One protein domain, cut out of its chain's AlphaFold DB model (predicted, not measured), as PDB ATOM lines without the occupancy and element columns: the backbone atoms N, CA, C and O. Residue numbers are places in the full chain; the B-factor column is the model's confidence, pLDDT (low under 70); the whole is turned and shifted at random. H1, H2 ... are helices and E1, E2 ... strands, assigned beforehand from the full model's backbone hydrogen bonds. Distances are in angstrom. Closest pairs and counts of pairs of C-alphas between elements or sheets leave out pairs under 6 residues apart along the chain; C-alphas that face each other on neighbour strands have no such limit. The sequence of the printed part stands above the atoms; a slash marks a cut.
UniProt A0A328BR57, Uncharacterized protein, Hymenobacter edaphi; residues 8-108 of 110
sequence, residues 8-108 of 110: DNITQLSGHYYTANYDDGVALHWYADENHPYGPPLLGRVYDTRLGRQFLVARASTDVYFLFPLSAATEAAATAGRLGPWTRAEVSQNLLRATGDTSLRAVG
ATOM      1  N   ASP A   8      28.919 -35.208 -46.895       62.09
ATOM      2  CA  ASP A   8      28.800 -34.652 -48.244       62.09
ATOM      3  C   ASP A   8      29.410 -33.241 -48.383       62.09
ATOM      4  O   ASP A   8      29.732 -32.805 -49.490       62.09
ATOM      5  N   ASN A   9      29.635 -32.525 -47.275       78.19
ATOM      6  CA  ASN A   9      30.198 -31.170 -47.275       78.19
ATOM      7  C   ASN A   9      31.711 -31.129 -47.041       78.19
ATOM      8  O   ASN A   9      32.278 -30.059 -46.788       78.19
ATOM      9  N   ILE A  10      32.377 -32.282 -47.110       83.31
ATOM     10  CA  ILE A  10      33.777 -32.424 -46.729       83.31
ATOM     11  C   ILE A  10      34.638 -32.686 -47.952       83.31
ATOM     12  O   ILE A  10      34.400 -33.587 -48.748       83.31
ATOM     13  N   THR A  11      35.684 -31.882 -48.103       86.69
ATOM     14  CA  THR A  11      36.654 -32.017 -49.185       86.69
ATOM     15  C   THR A  11      38.038 -32.265 -48.611       86.69
ATOM     16  O   THR A  11      38.618 -31.395 -47.959       86.69
ATOM     17  N   GLN A  12      38.596 -33.441 -48.897       87.56
ATOM     18  CA  GLN A  12      40.006 -33.710 -48.636       87.56
ATOM     19  C   GLN A  12      40.874 -32.839 -49.553       87.56
ATOM     20  O   GLN A  12      40.682 -32.804 -50.770       87.56
ATOM     21  N   LEU A  13      41.848 -32.139 -48.970       88.06
ATOM     22  CA  LEU A  13      42.722 -31.223 -49.703       88.06
ATOM     23  C   LEU A  13      44.056 -31.879 -50.062       88.06
ATOM     24  O   LEU A  13      44.449 -31.920 -51.229       88.06
ATOM     25  N   SER A  14      44.784 -32.335 -49.039       87.50
ATOM     26  CA  SER A  14      46.098 -32.975 -49.153       87.50
ATOM     27  C   SER A  14      46.546 -33.527 -47.804       87.50
ATOM     28  O   SER A  14      46.300 -32.905 -46.768       87.50
ATOM     29  N   GLY A  15      47.249 -34.662 -47.816       84.38
ATOM     30  CA  GLY A  15      47.648 -35.357 -46.594       84.38
ATOM     31  C   GLY A  15      46.431 -35.602 -45.703       84.38
ATOM     32  O   GLY A  15      45.409 -36.116 -46.162       84.38
ATOM     33  N   HIS A  16      46.532 -35.156 -44.457       87.06
ATOM     34  CA  HIS A  16      45.473 -35.252 -43.454       87.06
ATOM     35  C   HIS A  16      44.669 -33.945 -43.300       87.06
ATOM     36  O   HIS A  16      43.937 -33.785 -42.329       87.06
ATOM     37  N   TYR A  17      44.783 -32.989 -44.226       89.69
ATOM     38  CA  TYR A  17      43.982 -31.764 -44.195       89.69
ATOM     39  C   TYR A  17      42.700 -31.916 -45.016       89.69
ATOM     40  O   TYR A  17      42.735 -32.371 -46.166       89.69
ATOM     41  N   TYR A  18      41.590 -31.439 -44.461       89.44
ATOM     42  CA  TYR A  18      40.322 -31.309 -45.171       89.44
ATOM     43  C   TYR A  18      39.611 -30.014 -44.798       89.44
ATOM     44  O   TYR A  18      39.890 -29.396 -43.767       89.44
ATOM     45  N   THR A  19      38.676 -29.617 -45.647       89.19
ATOM     46  CA  THR A  19      37.753 -28.519 -45.373       89.19
ATOM     47  C   THR A  19      36.337 -29.033 -45.314       89.19
ATOM     48  O   THR A  19      35.969 -29.891 -46.111       89.19
ATOM     49  N   ALA A  20      35.555 -28.477 -44.402       87.31
ATOM     50  CA  ALA A  20      34.132 -28.743 -44.296       87.31
ATOM     51  C   ALA A  20      33.371 -27.440 -44.535       87.31
ATOM     52  O   ALA A  20      33.730 -26.402 -43.969       87.31
ATOM     53  N   ASN A  21      32.361 -27.486 -45.399       85.62
ATOM     54  CA  ASN A  21      31.443 -26.372 -45.582       85.62
ATOM     55  C   ASN A  21      30.331 -26.430 -44.527       85.62
ATOM     56  O   ASN A  21      29.768 -27.493 -44.269       85.62
ATOM     57  N   TYR A  22      30.019 -25.285 -43.935       77.25
ATOM     58  CA  TYR A  22      28.952 -25.094 -42.959       77.25
ATOM     59  C   TYR A  22      28.073 -23.920 -43.397       77.25
ATOM     60  O   TYR A  22      28.488 -23.094 -44.211       77.25
ATOM     61  N   ASP A  23      26.892 -23.781 -42.794       76.62
ATOM     62  CA  ASP A  23      25.982 -22.657 -43.071       76.62
ATOM     63  C   ASP A  23      26.660 -21.285 -42.861       76.62
ATOM     64  O   ASP A  23      26.415 -20.332 -43.602       76.62
ATOM     65  N   ASP A  24      27.596 -21.205 -41.908       72.44
ATOM     66  CA  ASP A  24      28.392 -20.012 -41.604       72.44
ATOM     67  C   ASP A  24      29.741 -19.959 -42.355       72.44
ATOM     68  O   ASP A  24      30.633 -19.175 -42.007       72.44
ATOM     69  N   GLY A  25      29.919 -20.755 -43.406       81.56
ATOM     70  CA  GLY A  25      31.101 -20.778 -44.271       81.56
ATOM     71  C   GLY A  25      31.999 -21.999 -44.072       81.56
ATOM     72  O   GLY A  25      31.641 -22.968 -43.418       81.56
ATOM     73  N   VAL A  26      33.196 -21.957 -44.656       88.00
ATOM     74  CA  VAL A  26      34.090 -23.124 -44.736       88.00
ATOM     75  C   VAL A  26      35.117 -23.106 -43.615       88.00
ATOM     76  O   VAL A  26      35.758 -22.076 -43.431       88.00
ATOM     77  N   ALA A  27      35.342 -24.218 -42.915       88.94
ATOM     78  CA  ALA A  27      36.418 -24.334 -41.927       88.94
ATOM     79  C   ALA A  27      37.493 -25.355 -42.329       88.94
ATOM     80  O   ALA A  27      37.245 -26.250 -43.140       88.94
ATOM     81  N   LEU A  28      38.704 -25.198 -41.780       91.38
ATOM     82  CA  LEU A  28      39.843 -26.086 -42.031       91.38
ATOM     83  C   LEU A  28      40.084 -26.991 -40.829       91.38
ATOM     84  O   LEU A  28      40.223 -26.518 -39.700       91.38
ATOM     85  N   HIS A  29      40.236 -28.278 -41.096       88.69
ATOM     86  CA  HIS A  29      40.335 -29.308 -40.076       88.69
ATOM     87  C   HIS A  29      41.455 -30.314 -40.363       88.69
ATOM     88  O   HIS A  29      42.132 -30.271 -41.396       88.69
ATOM     89  N   TRP A  30      41.629 -31.223 -39.404       84.69
ATOM     90  CA  TRP A  30      42.607 -32.298 -39.414       84.69
ATOM     91  C   TRP A  30      41.954 -33.683 -39.365       84.69
ATOM     92  O   TRP A  30      41.080 -33.911 -38.532       84.69
ATOM     93  N   TYR A  31      42.401 -34.626 -40.194       79.00
ATOM     94  CA  TYR A  31      42.052 -36.047 -40.088       79.00
ATOM     95  C   TYR A  31      42.783 -36.668 -38.895       79.00
ATOM     96  O   TYR A  31      44.008 -36.782 -38.918       79.00
ATOM     97  N   ALA A  32      42.050 -37.066 -37.854       65.38
ATOM     98  CA  ALA A  32      42.645 -37.655 -36.654       65.38
ATOM     99  C   ALA A  32      43.187 -39.072 -36.915       65.38
ATOM    100  O   ALA A  32      44.300 -39.375 -36.489       65.38
ATOM    101  N   ASP A  33      42.433 -39.899 -37.647       67.12
ATOM    102  CA  ASP A  33      42.841 -41.208 -38.169       67.12
ATOM    103  C   ASP A  33      41.892 -41.665 -39.311       67.12
ATOM    104  O   ASP A  33      40.917 -40.976 -39.613       67.12
ATOM    105  N   GLU A  34      42.176 -42.799 -39.974       58.00
ATOM    106  CA  GLU A  34      41.354 -43.351 -41.078       58.00
ATOM    107  C   GLU A  34      39.910 -43.724 -40.669       58.00
ATOM    108  O   GLU A  34      39.043 -43.847 -41.530       58.00
ATOM    109  N   ASN A  35      39.641 -43.885 -39.371       58.84
ATOM    110  CA  ASN A  35      38.359 -44.285 -38.780       58.84
ATOM    111  C   ASN A  35      37.651 -43.152 -38.000       58.84
ATOM    112  O   ASN A  35      36.451 -43.248 -37.754       58.84
ATOM    113  N   HIS A  36      38.361 -42.088 -37.608       60.09
ATOM    114  CA  HIS A  36      37.825 -40.849 -37.036       60.09
ATOM    115  C   HIS A  36      38.107 -39.699 -37.995       60.09
ATOM    116  O   HIS A  36      39.101 -38.972 -37.849       60.09
ATOM    117  N   PRO A  37      37.226 -39.518 -38.987       61.84
ATOM    118  CA  PRO A  37      37.555 -38.704 -40.136       61.84
ATOM    119  C   PRO A  37      37.664 -37.212 -39.784       61.84
ATOM    120  O   PRO A  37      38.300 -36.457 -40.513       61.84
ATOM    121  N   TYR A  38      37.119 -36.764 -38.646       71.62
ATOM    122  CA  TYR A  38      36.972 -35.336 -38.386       71.62
ATOM    123  C   TYR A  38      37.518 -34.887 -37.027       71.62
ATOM    124  O   TYR A  38      36.813 -34.872 -36.020       71.62
ATOM    125  N   GLY A  39      38.791 -34.487 -37.001       73.31
ATOM    126  CA  GLY A  39      39.396 -33.790 -35.868       73.31
ATOM    127  C   GLY A  39      38.893 -32.346 -35.715       73.31
ATOM    128  O   GLY A  39      38.178 -31.823 -36.582       73.31
ATOM    129  N   PRO A  40      39.260 -31.673 -34.611       76.94
ATOM    130  CA  PRO A  40      38.822 -30.308 -34.346       76.94
ATOM    131  C   PRO A  40      39.355 -29.313 -35.395       76.94
ATOM    132  O   PRO A  40      40.341 -29.589 -36.093       76.94
ATOM    133  N   PRO A  41      38.695 -28.149 -35.533       84.69
ATOM    134  CA  PRO A  41      39.093 -27.140 -36.501       84.69
ATOM    135  C   PRO A  41      40.471 -26.567 -36.159       84.69
ATOM    136  O   PRO A  41      40.698 -26.053 -35.064       84.69
ATOM    137  N   LEU A  42      41.372 -26.594 -37.137       90.38
ATOM    138  CA  LEU A  42      42.663 -25.903 -37.077       90.38
ATOM    139  C   LEU A  42      42.493 -24.396 -37.303       90.38
ATOM    140  O   LEU A  42      43.254 -23.584 -36.768       90.38
ATOM    141  N   LEU A  43      41.504 -24.034 -38.125       89.81
ATOM    142  CA  LEU A  43      41.040 -22.673 -38.368       89.81
ATOM    143  C   LEU A  43      39.517 -22.684 -38.502       89.81
ATOM    144  O   LEU A  43      38.940 -23.657 -38.982       89.81
ATOM    145  N   GLY A  44      38.887 -21.571 -38.121       86.50
ATOM    146  CA  GLY A  44      37.498 -21.286 -38.477       86.50
ATOM    147  C   GLY A  44      37.382 -20.945 -39.962       86.50
ATOM    148  O   GLY A  44      37.956 -21.630 -40.803       86.50
ATOM    149  N   ARG A  45      36.680 -19.853 -40.290       88.88
ATOM    150  CA  ARG A  45      36.406 -19.504 -41.687       88.88
ATOM    151  C   ARG A  45      37.692 -19.378 -42.524       88.88
ATOM    152  O   ARG A  45      38.549 -18.545 -42.231       88.88
ATOM    153  N   VAL A  46      37.794 -20.174 -43.584       91.69
ATOM    154  CA  VAL A  46      38.833 -20.103 -44.615       91.69
ATOM    155  C   VAL A  46      38.207 -19.790 -45.971       91.69
ATOM    156  O   VAL A  46      37.066 -20.146 -46.244       91.69
ATOM    157  N   TYR A  47      38.955 -19.083 -46.814       91.12
ATOM    158  CA  TYR A  47      38.457 -18.519 -48.073       91.12
ATOM    159  C   TYR A  47      39.232 -18.974 -49.308       91.12
ATOM    160  O   TYR A  47      38.908 -18.554 -50.414       91.12
ATOM    161  N   ASP A  48      40.357 -19.654 -49.122       91.44
ATOM    162  CA  ASP A  48      41.176 -20.222 -50.193       91.44
ATOM    163  C   ASP A  48      42.145 -21.215 -49.556       91.44
ATOM    164  O   ASP A  48      42.691 -20.942 -48.476       91.44
ATOM    165  N   THR A  49      42.403 -22.328 -50.235       92.69
ATOM    166  CA  THR A  49      43.503 -23.218 -49.875       92.69
ATOM    167  C   THR A  49      44.335 -23.571 -51.090       92.69
ATOM    168  O   THR A  49      43.832 -23.859 -52.174       92.69
ATOM    169  N   ARG A  50      45.653 -23.546 -50.914       92.88
ATOM    170  CA  ARG A  50      46.605 -23.848 -51.976       92.88
ATOM    171  C   ARG A  50      47.642 -24.834 -51.499       92.88
ATOM    172  O   ARG A  50      48.207 -24.697 -50.420       92.88
ATOM    173  N   LEU A  51      47.927 -25.806 -52.342       91.25
ATOM    174  CA  LEU A  51      48.962 -26.786 -52.120       91.25
ATOM    175  C   LEU A  51      50.293 -26.260 -52.652       91.25
ATOM    176  O   LEU A  51      50.426 -26.006 -53.851       91.25
ATOM    177  N   GLY A  52      51.265 -26.114 -51.758       86.94
ATOM    178  CA  GLY A  52      52.681 -26.033 -52.091       86.94
ATOM    179  C   GLY A  52      53.360 -27.388 -51.904       86.94
ATOM    180  O   GLY A  52      52.732 -28.379 -51.539       86.94
ATOM    181  N   ARG A  53      54.675 -27.441 -52.130       86.62
ATOM    182  CA  ARG A  53      55.434 -28.700 -52.123       86.62
ATOM    183  C   ARG A  53      55.383 -29.446 -50.786       86.62
ATOM    184  O   ARG A  53      55.127 -30.641 -50.757       86.62
ATOM    185  N   GLN A  54      55.647 -28.739 -49.691       91.00
ATOM    186  CA  GLN A  54      55.702 -29.306 -48.334       91.00
ATOM    187  C   GLN A  54      54.633 -28.725 -47.404       91.00
ATOM    188  O   GLN A  54      54.511 -29.157 -46.260       91.00
ATOM    189  N   PHE A  55      53.857 -27.753 -47.886       92.94
ATOM    190  CA  PHE A  55      52.908 -27.003 -47.078       92.94
ATOM    191  C   PHE A  55      51.553 -26.896 -47.768       92.94
ATOM    192  O   PHE A  55      51.475 -26.681 -48.978       92.94
ATOM    193  N   LEU A  56      50.494 -26.963 -46.971       94.12
ATOM    194  CA  LEU A  56      49.192 -26.416 -47.311       94.12
ATOM    195  C   LEU A  56      49.154 -24.946 -46.878       94.12
ATOM    196  O   LEU A  56      49.428 -24.628 -45.724       94.12
ATOM    197  N   VAL A  57      48.804 -24.053 -47.794       94.25
ATOM    198  CA  VAL A  57      48.597 -22.626 -47.538       94.25
ATOM    199  C   VAL A  57      47.100 -22.391 -47.393       94.25
ATOM    200  O   VAL A  57      46.352 -22.659 -48.329       94.25
ATOM    201  N   ALA A  58      46.657 -21.870 -46.252       94.50
ATOM    202  CA  ALA A  58      45.255 -21.555 -45.997       94.50
ATOM    203  C   ALA A  58      45.064 -20.053 -45.778       94.50
ATOM    204  O   ALA A  58      45.787 -19.439 -44.988       94.50
ATOM    205  N   ARG A  59      44.076 -19.464 -46.455       94.38
ATOM    206  CA  ARG A  59      43.682 -18.061 -46.294       94.38
ATOM    207  C   ARG A  59      42.534 -17.955 -45.293       94.38
ATOM    208  O   ARG A  59      41.407 -18.316 -45.617       94.38
ATOM    209  N   ALA A  60      42.808 -17.424 -44.105       92.38
ATOM    210  CA  ALA A  60      41.826 -17.245 -43.031       92.38
ATOM    211  C   ALA A  60      41.068 -15.904 -43.106       92.38
ATOM    212  O   ALA A  60      40.021 -15.737 -42.490       92.38
ATOM    213  N   SER A  61      41.592 -14.918 -43.837       90.44
ATOM    214  CA  SER A  61      40.936 -13.626 -44.093       90.44
ATOM    215  C   SER A  61      41.536 -12.969 -45.341       90.44
ATOM    216  O   SER A  61      42.425 -13.546 -45.963       90.44
ATOM    217  N   THR A  62      41.087 -11.766 -45.710       88.31
ATOM    218  CA  THR A  62      41.528 -11.028 -46.912       88.31
ATOM    219  C   THR A  62      43.048 -11.017 -47.089       88.31
ATOM    220  O   THR A  62      43.527 -11.207 -48.207       88.31
ATOM    221  N   ASP A  63      43.795 -10.856 -45.993       91.88
ATOM    222  CA  ASP A  63      45.260 -10.811 -46.014       91.88
ATOM    223  C   ASP A  63      45.911 -11.570 -44.846       91.88
ATOM    224  O   ASP A  63      46.948 -11.174 -44.329       91.88
ATOM    225  N   VAL A  64      45.276 -12.655 -44.394       94.75
ATOM    226  CA  VAL A  64      45.813 -13.499 -43.316       94.75
ATOM    227  C   VAL A  64      45.944 -14.923 -43.815       94.75
ATOM    228  O   VAL A  64      44.946 -15.574 -44.132       94.75
ATOM    229  N   TYR A  65      47.181 -15.403 -43.850       95.44
ATOM    230  CA  TYR A  65      47.536 -16.721 -44.345       95.44
ATOM    231  C   TYR A  65      48.316 -17.506 -43.299       95.44
ATOM    232  O   TYR A  65      49.146 -16.958 -42.570       95.44
ATOM    233  N   PHE A  66      48.076 -18.811 -43.288       95.38
ATOM    234  CA  PHE A  66      48.801 -19.779 -42.482       95.38
ATOM    235  C   PHE A  66      49.356 -20.877 -43.378       95.38
ATOM    236  O   PHE A  66      48.718 -21.268 -44.359       95.38
ATOM    237  N   LEU A  67      50.534 -21.382 -43.032       94.00
ATOM    238  CA  LEU A  67      51.112 -22.566 -43.657       94.00
ATOM    239  C   LEU A  67      51.054 -23.721 -42.678       94.00
ATOM    240  O   LEU A  67      51.443 -23.583 -41.519       94.00
ATOM    241  N   PHE A  68      50.630 -24.868 -43.179       93.81
ATOM    242  CA  PHE A  68      50.542 -26.095 -42.419       93.81
ATOM    243  C   PHE A  68      51.395 -27.180 -43.081       93.81
ATOM    244  O   PHE A  68      51.253 -27.405 -44.286       93.81
ATOM    245  N   PRO A  69      52.318 -27.825 -42.348       92.06
ATOM    246  CA  PRO A  69      53.217 -28.811 -42.926       92.06
ATOM    247  C   PRO A  69      52.451 -30.077 -43.311       92.06
ATOM    248  O   PRO A  69      51.806 -30.702 -42.476       92.06
ATOM    249  N   LEU A  70      52.586 -30.516 -44.563       90.75
ATOM    250  CA  LEU A  70      51.921 -31.731 -45.063       90.75
ATOM    251  C   LEU A  70      52.380 -33.011 -44.352       90.75
ATOM    252  O   LEU A  70      51.708 -34.031 -44.444       90.75
ATOM    253  N   SER A  71      53.515 -32.955 -43.653       89.75
ATOM    254  CA  SER A  71      54.049 -34.052 -42.848       89.75
ATOM    255  C   SER A  71      53.392 -34.198 -41.477       89.75
ATOM    256  O   SER A  71      53.713 -35.150 -40.767       89.75
ATOM    257  N   ALA A  72      52.551 -33.253 -41.042       87.94
ATOM    258  CA  ALA A  72      51.791 -33.461 -39.820       87.94
ATOM    259  C   ALA A  72      50.914 -34.716 -39.991       87.94
ATOM    260  O   ALA A  72      50.382 -34.960 -41.067       87.94
ATOM    261  N   ALA A  73      50.801 -35.528 -38.941       83.69
ATOM    262  CA  ALA A  73      49.883 -36.677 -38.876       83.69
ATOM    263  C   ALA A  73      48.796 -36.476 -37.797       83.69
ATOM    264  O   ALA A  73      47.811 -37.202 -37.747       83.69
ATOM    265  N   THR A  74      48.947 -35.451 -36.950       84.25
ATOM    266  CA  THR A  74      48.046 -35.144 -35.831       84.25
ATOM    267  C   THR A  74      47.739 -33.651 -35.762       84.25
ATOM    268  O   THR A  74      48.531 -32.820 -36.214       84.25
ATOM    269  N   GLU A  75      46.626 -33.298 -35.123       86.81
ATOM    270  CA  GLU A  75      46.254 -31.906 -34.849       86.81
ATOM    271  C   GLU A  75      47.352 -31.176 -34.060       86.81
ATOM    272  O   GLU A  75      47.714 -30.046 -34.387       86.81
ATOM    273  N   ALA A  76      47.929 -31.837 -33.050       88.31
ATOM    274  CA  ALA A  76      49.011 -31.275 -32.251       88.31
ATOM    275  C   ALA A  76      50.239 -30.949 -33.115       88.31
ATOM    276  O   ALA A  76      50.811 -29.868 -32.984       88.31
ATOM    277  N   ALA A  77      50.613 -31.841 -34.040       89.06
ATOM    278  CA  ALA A  77      51.708 -31.600 -34.975       89.06
ATOM    279  C   ALA A  77      51.373 -30.490 -35.984       89.06
ATOM    280  O   ALA A  77      52.224 -29.647 -36.268       89.06
ATOM    281  N   ALA A  78      50.138 -30.452 -36.490       89.56
ATOM    282  CA  ALA A  78      49.679 -29.409 -37.403       89.56
ATOM    283  C   ALA A  78      49.690 -28.029 -36.728       89.56
ATOM    284  O   ALA A  78      50.160 -27.063 -37.322       89.56
ATOM    285  N   THR A  79      49.228 -27.942 -35.478       89.56
ATOM    286  CA  THR A  79      49.200 -26.706 -34.686       89.56
ATOM    287  C   THR A  79      50.602 -26.256 -34.287       89.56
ATOM    288  O   THR A  79      50.921 -25.077 -34.428       89.56
ATOM    289  N   ALA A  80      51.461 -27.176 -33.837       92.00
ATOM    290  CA  ALA A  80      52.838 -26.863 -33.450       92.00
ATOM    291  C   ALA A  80      53.720 -26.478 -34.649       92.00
ATOM    292  O   ALA A  80      54.590 -25.622 -34.524       92.00
ATOM    293  N   GLY A  81      53.496 -27.102 -35.807       90.81
ATOM    294  CA  GLY A  81      54.224 -26.828 -37.046       90.81
ATOM    295  C   GLY A  81      53.629 -25.705 -37.898       90.81
ATOM    296  O   GLY A  81      54.174 -25.403 -38.961       90.81
ATOM    297  N   ARG A  82      52.512 -25.101 -37.472       92.94
ATOM    298  CA  ARG A  82      51.851 -24.013 -38.196       92.94
ATOM    299  C   ARG A  82      52.753 -22.783 -38.248       92.94
ATOM    300  O   ARG A  82      53.226 -22.310 -37.217       92.94
ATOM    301  N   LEU A  83      52.905 -22.210 -39.438       93.62
ATOM    302  CA  LEU A  83      53.616 -20.950 -39.652       93.62
ATOM    303  C   LEU A  83      52.639 -19.822 -40.012       93.62
ATOM    304  O   LEU A  83      51.575 -20.065 -40.588       93.62
ATOM    305  N   GLY A  84      53.020 -18.589 -39.680       93.19
ATOM    306  CA  GLY A  84      52.166 -17.405 -39.775       93.19
ATOM    307  C   GLY A  84      51.578 -16.988 -38.418       93.19
ATOM    308  O   GLY A  84      51.983 -17.517 -37.380       93.19
ATOM    309  N   PRO A  85      50.627 -16.039 -38.394       95.00
ATOM    310  CA  PRO A  85      49.961 -15.441 -39.552       95.00
ATOM    311  C   PRO A  85      50.897 -14.571 -40.399       95.00
ATOM    312  O   PRO A  85      51.765 -13.885 -39.865       95.00
ATOM    313  N   TRP A  86      50.685 -14.581 -41.713       94.69
ATOM    314  CA  TRP A  86      51.398 -13.740 -42.677       94.69
ATOM    315  C   TRP A  86      50.436 -13.039 -43.629       94.69
ATOM    316  O   TRP A  86      49.355 -13.551 -43.922       94.69
ATOM    317  N   THR A  87      50.877 -11.907 -44.163       94.38
ATOM    318  CA  THR A  87      50.257 -11.240 -45.313       94.38
ATOM    319  C   THR A  87      50.563 -11.978 -46.615       94.38
ATOM    320  O   THR A  87      51.512 -12.764 -46.711       94.38
ATOM    321  N   ARG A  88      49.813 -11.688 -47.681       89.00
ATOM    322  CA  ARG A  88      50.047 -12.264 -49.015       89.00
ATOM    323  C   ARG A  88      51.473 -12.020 -49.520       89.00
ATOM    324  O   ARG A  88      52.060 -12.894 -50.163       89.00
ATOM    325  N   ALA A  89      52.019 -10.833 -49.248       88.88
ATOM    326  CA  ALA A  89      53.372 -10.460 -49.654       88.88
ATOM    327  C   ALA A  89      54.434 -11.295 -48.918       88.88
ATOM    328  O   ALA A  89      55.397 -11.761 -49.529       88.88
ATOM    329  N   GLU A  90      54.222 -11.541 -47.625       93.50
ATOM    330  CA  GLU A  90      55.118 -12.338 -46.788       93.50
ATOM    331  C   GLU A  90      55.043 -13.832 -47.112       93.50
ATOM    332  O   GLU A  90      56.073 -14.500 -47.117       93.50
ATOM    333  N   VAL A  91      53.861 -14.370 -47.432       91.50
ATOM    334  CA  VAL A  91      53.683 -15.798 -47.759       91.50
ATOM    335  C   VAL A  91      54.598 -16.236 -48.891       91.50
ATOM    336  O   VAL A  91      55.274 -17.251 -48.769       91.50
ATOM    337  N   SER A  92      54.651 -15.469 -49.981       86.94
ATOM    338  CA  SER A  92      55.449 -15.845 -51.154       86.94
ATOM    339  C   SER A  92      56.945 -15.875 -50.822       86.94
ATOM    340  O   SER A  92      57.652 -16.806 -51.204       86.94
ATOM    341  N   GLN A  93      57.423 -14.891 -50.055       89.94
ATOM    342  CA  GLN A  93      58.821 -14.838 -49.622       89.94
ATOM    343  C   GLN A  93      59.161 -15.968 -48.645       89.94
ATOM    344  O   GLN A  93      60.218 -16.586 -48.759       89.94
ATOM    345  N   ASN A  94      58.269 -16.257 -47.697       89.50
ATOM    346  CA  ASN A  94      58.479 -17.316 -46.716       89.50
ATOM    347  C   ASN A  94      58.373 -18.716 -47.338       89.50
ATOM    348  O   ASN A  94      59.172 -19.577 -46.986       89.50
ATOM    349  N   LEU A  95      57.482 -18.937 -48.312       86.94
ATOM    350  CA  LEU A  95      57.429 -20.179 -49.095       86.94
ATOM    351  C   LEU A  95      58.733 -20.427 -49.848       86.94
ATOM    352  O   LEU A  95      59.281 -21.529 -49.766       86.94
ATOM    353  N   LEU A  96      59.263 -19.393 -50.511       87.81
ATOM    354  CA  LEU A  96      60.540 -19.485 -51.212       87.81
ATOM    355  C   LEU A  96      61.676 -19.840 -50.246       87.81
ATOM    356  O   LEU A  96      62.479 -20.719 -50.538       87.81
ATOM    357  N   ARG A  97      61.730 -19.188 -49.078       86.50
ATOM    358  CA  ARG A  97      62.748 -19.466 -48.050       86.50
ATOM    359  C   ARG A  97      62.624 -20.870 -47.462       86.50
ATOM    360  O   ARG A  97      63.641 -21.504 -47.212       86.50
ATOM    361  N   ALA A  98      61.399 -21.341 -47.236       84.00
ATOM    362  CA  ALA A  98      61.143 -22.627 -46.599       84.00
ATOM    363  C   ALA A  98      61.304 -23.815 -47.558       84.00
ATOM    364  O   ALA A  98      61.736 -24.881 -47.135       84.00
ATOM    365  N   THR A  99      60.950 -23.652 -48.837       84.12
ATOM    366  CA  THR A  99      60.842 -24.779 -49.785       84.12
ATOM    367  C   THR A  99      61.713 -24.647 -51.033       84.12
ATOM    368  O   THR A  99      61.812 -25.600 -51.806       84.12
ATOM    369  N   GLY A 100      62.327 -23.481 -51.258       85.44
ATOM    370  CA  GLY A 100      63.000 -23.158 -52.519       85.44
ATOM    371  C   GLY A 100      62.041 -22.993 -53.702       85.44
ATOM    372  O   GLY A 100      62.494 -22.935 -54.842       85.44
ATOM    373  N   ASP A 101      60.730 -22.937 -53.451       82.19
ATOM    374  CA  ASP A 101      59.676 -22.924 -54.461       82.19
ATOM    375  C   ASP A 101      58.527 -21.994 -54.025       82.19
ATOM    376  O   ASP A 101      58.282 -21.767 -52.840       82.19
ATOM    377  N   THR A 102      57.820 -21.431 -55.000       83.25
ATOM    378  CA  THR A 102      56.614 -20.605 -54.793       83.25
ATOM    379  C   THR A 102      55.413 -21.123 -55.578       83.25
ATOM    380  O   THR A 102      54.347 -20.509 -55.562       83.25
ATOM    381  N   SER A 103      55.572 -22.260 -56.254       87.88
ATOM    382  CA  SER A 103      54.520 -22.915 -57.013       87.88
ATOM    383  C   SER A 103      53.399 -23.345 -56.075       87.88
ATOM    384  O   SER A 103      53.608 -24.092 -55.119       87.88
ATOM    385  N   LEU A 104      52.195 -22.857 -56.366       88.88
ATOM    386  CA  LEU A 104      50.993 -23.132 -55.594       88.88
ATOM    387  C   LEU A 104      49.884 -23.614 -56.524       88.88
ATOM    388  O   LEU A 104      49.583 -22.968 -57.527       88.88
ATOM    389  N   ARG A 105      49.238 -24.719 -56.155       89.81
ATOM    390  CA  ARG A 105      48.065 -25.261 -56.847       89.81
ATOM    391  C   ARG A 105      46.823 -25.038 -55.993       89.81
ATOM    392  O   ARG A 105      46.833 -25.413 -54.828       89.81
ATOM    393  N   ALA A 106      45.762 -24.467 -56.555       87.00
ATOM    394  CA  ALA A 106      44.482 -24.370 -55.852       87.00
ATOM    395  C   ALA A 106      43.951 -25.771 -55.501       87.00
ATOM    396  O   ALA A 106      44.047 -26.695 -56.314       87.00
ATOM    397  N   VAL A 107      43.437 -25.928 -54.284       87.88
ATOM    398  CA  VAL A 107      42.804 -27.158 -53.796       87.88
ATOM    399  C   VAL A 107      41.568 -26.791 -52.978       87.88
ATOM    400  O   VAL A 107      41.557 -25.758 -52.317       87.88
ATOM    401  N   GLY A 108      40.549 -27.647 -53.007       80.56
ATOM    402  CA  GLY A 108      39.308 -27.436 -52.261       80.56
ATOM    403  C   GLY A 108      38.248 -26.604 -52.993       80.56
ATOM    404  O   GLY A 108      38.494 -26.122 -54.101       80.56
TER     405      GLY A 108
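AT A GLANCE: This is residues 8 to 108 of the 110 residues of an uncharacterized protein of Hymenobacter edaphi (UniProt A0A328BR57). What shape does the model show? Two antiparallel sheets, E8 E7 E6 E5 E9 and E1 E2 E3 E4, form a sandwich, two sheets partly face to face, and the helix H2 covers the five-stranded sheet on the side away from the other sheet. The short helix H1 sits at one side of the sandwich, by E3, E4 and E7. What is it built of? The 101 printed residues hold nine named strands and two named helices, in the order E1 E2 E3 E4 E5 E6 E7 H1 E8 H2 E9, a mixed class of helices and strands. The whole is compact, with a radius of gyration of the C-alphas of 12.7 A and spans of 36 by 27 by 22 A.

HOW THE PARTS SIT: How is the larger sheet paired? Its order is E8, residues 83 to 86, E7, residues 64 to 69, E6, residues 55 to 61, E5, residues 48 to 51, and E9, residues 105 to 107; it is only just strongly twisted, with C-alphas up to 4.4 A off its best plane. E5 E6 E7 form a meander, each strand the antiparallel neighbour and hairpin partner of the one before. Within hydrogen-bond range are N 65 and O 86 at 2.9 A, N 58 and O 66 at 2.9 A, N 57 and O 50 at 2.8 A, and N 51 and O 105 at 2.7 A. What faces it? E1, residues 10 to 14, E2, residues 17 to 22, E3, residues 25 to 30, and E4, residues 41 to 45, form a second meander of hairpins, with N 11 and O 19 at 2.8 A, N 20 and O 27 at 3.1 A, and N 42 and O 28 at 2.8 A. The facing parts of the two sheets are 10.0 A apart centre to centre, with strands at 25 degrees; the closest C-alphas of E4 and E6, of Arg 45 and Ala 60, are 6.0 A apart. Where are the helices? H2, residues 88 to 99, makes two layers with the five-stranded sheet, a helix on one face of it, at a height of 9.1 A, along the strands at 9 degrees to E7 on the local plane; its closest C-alphas with E7, of Arg 88 and Tyr 65, are 6.9 A apart. H1, residues 75 to 80, only grazes that sheet and is on the other, where the closest C-alphas of E3 and H1, of Trp 30 and Glu 75, are 5.9 A apart. Every O i to N i+4 pair of H1 is within hydrogen-bond range, and 6 of 8 in H2.

IN THESE COORDINATES: Which elements are long? E6 measures 18.2 A from first to last C-alpha, E3 and E7 17.0 A each, E2 and H2 16.5 A each. Where are the anchors? E1 begins at C-alpha 10 (33.777, -32.424, -46.729), and E9 ends at C-alpha 107 (42.804, -27.158, -53.796).

THE WHOLE: How far does it reach? The two C-alphas farthest apart, of Asn 35 and Ala 89, are 38.6 A apart. Is it continuous? The printed part has no cut; the link E3 to E4, 10 residues, is short, and the other links are tight. Where is confidence low? Residue 8 and residues 32 to 37 are under 70; the mean pLDDT of the printed part is 86.3.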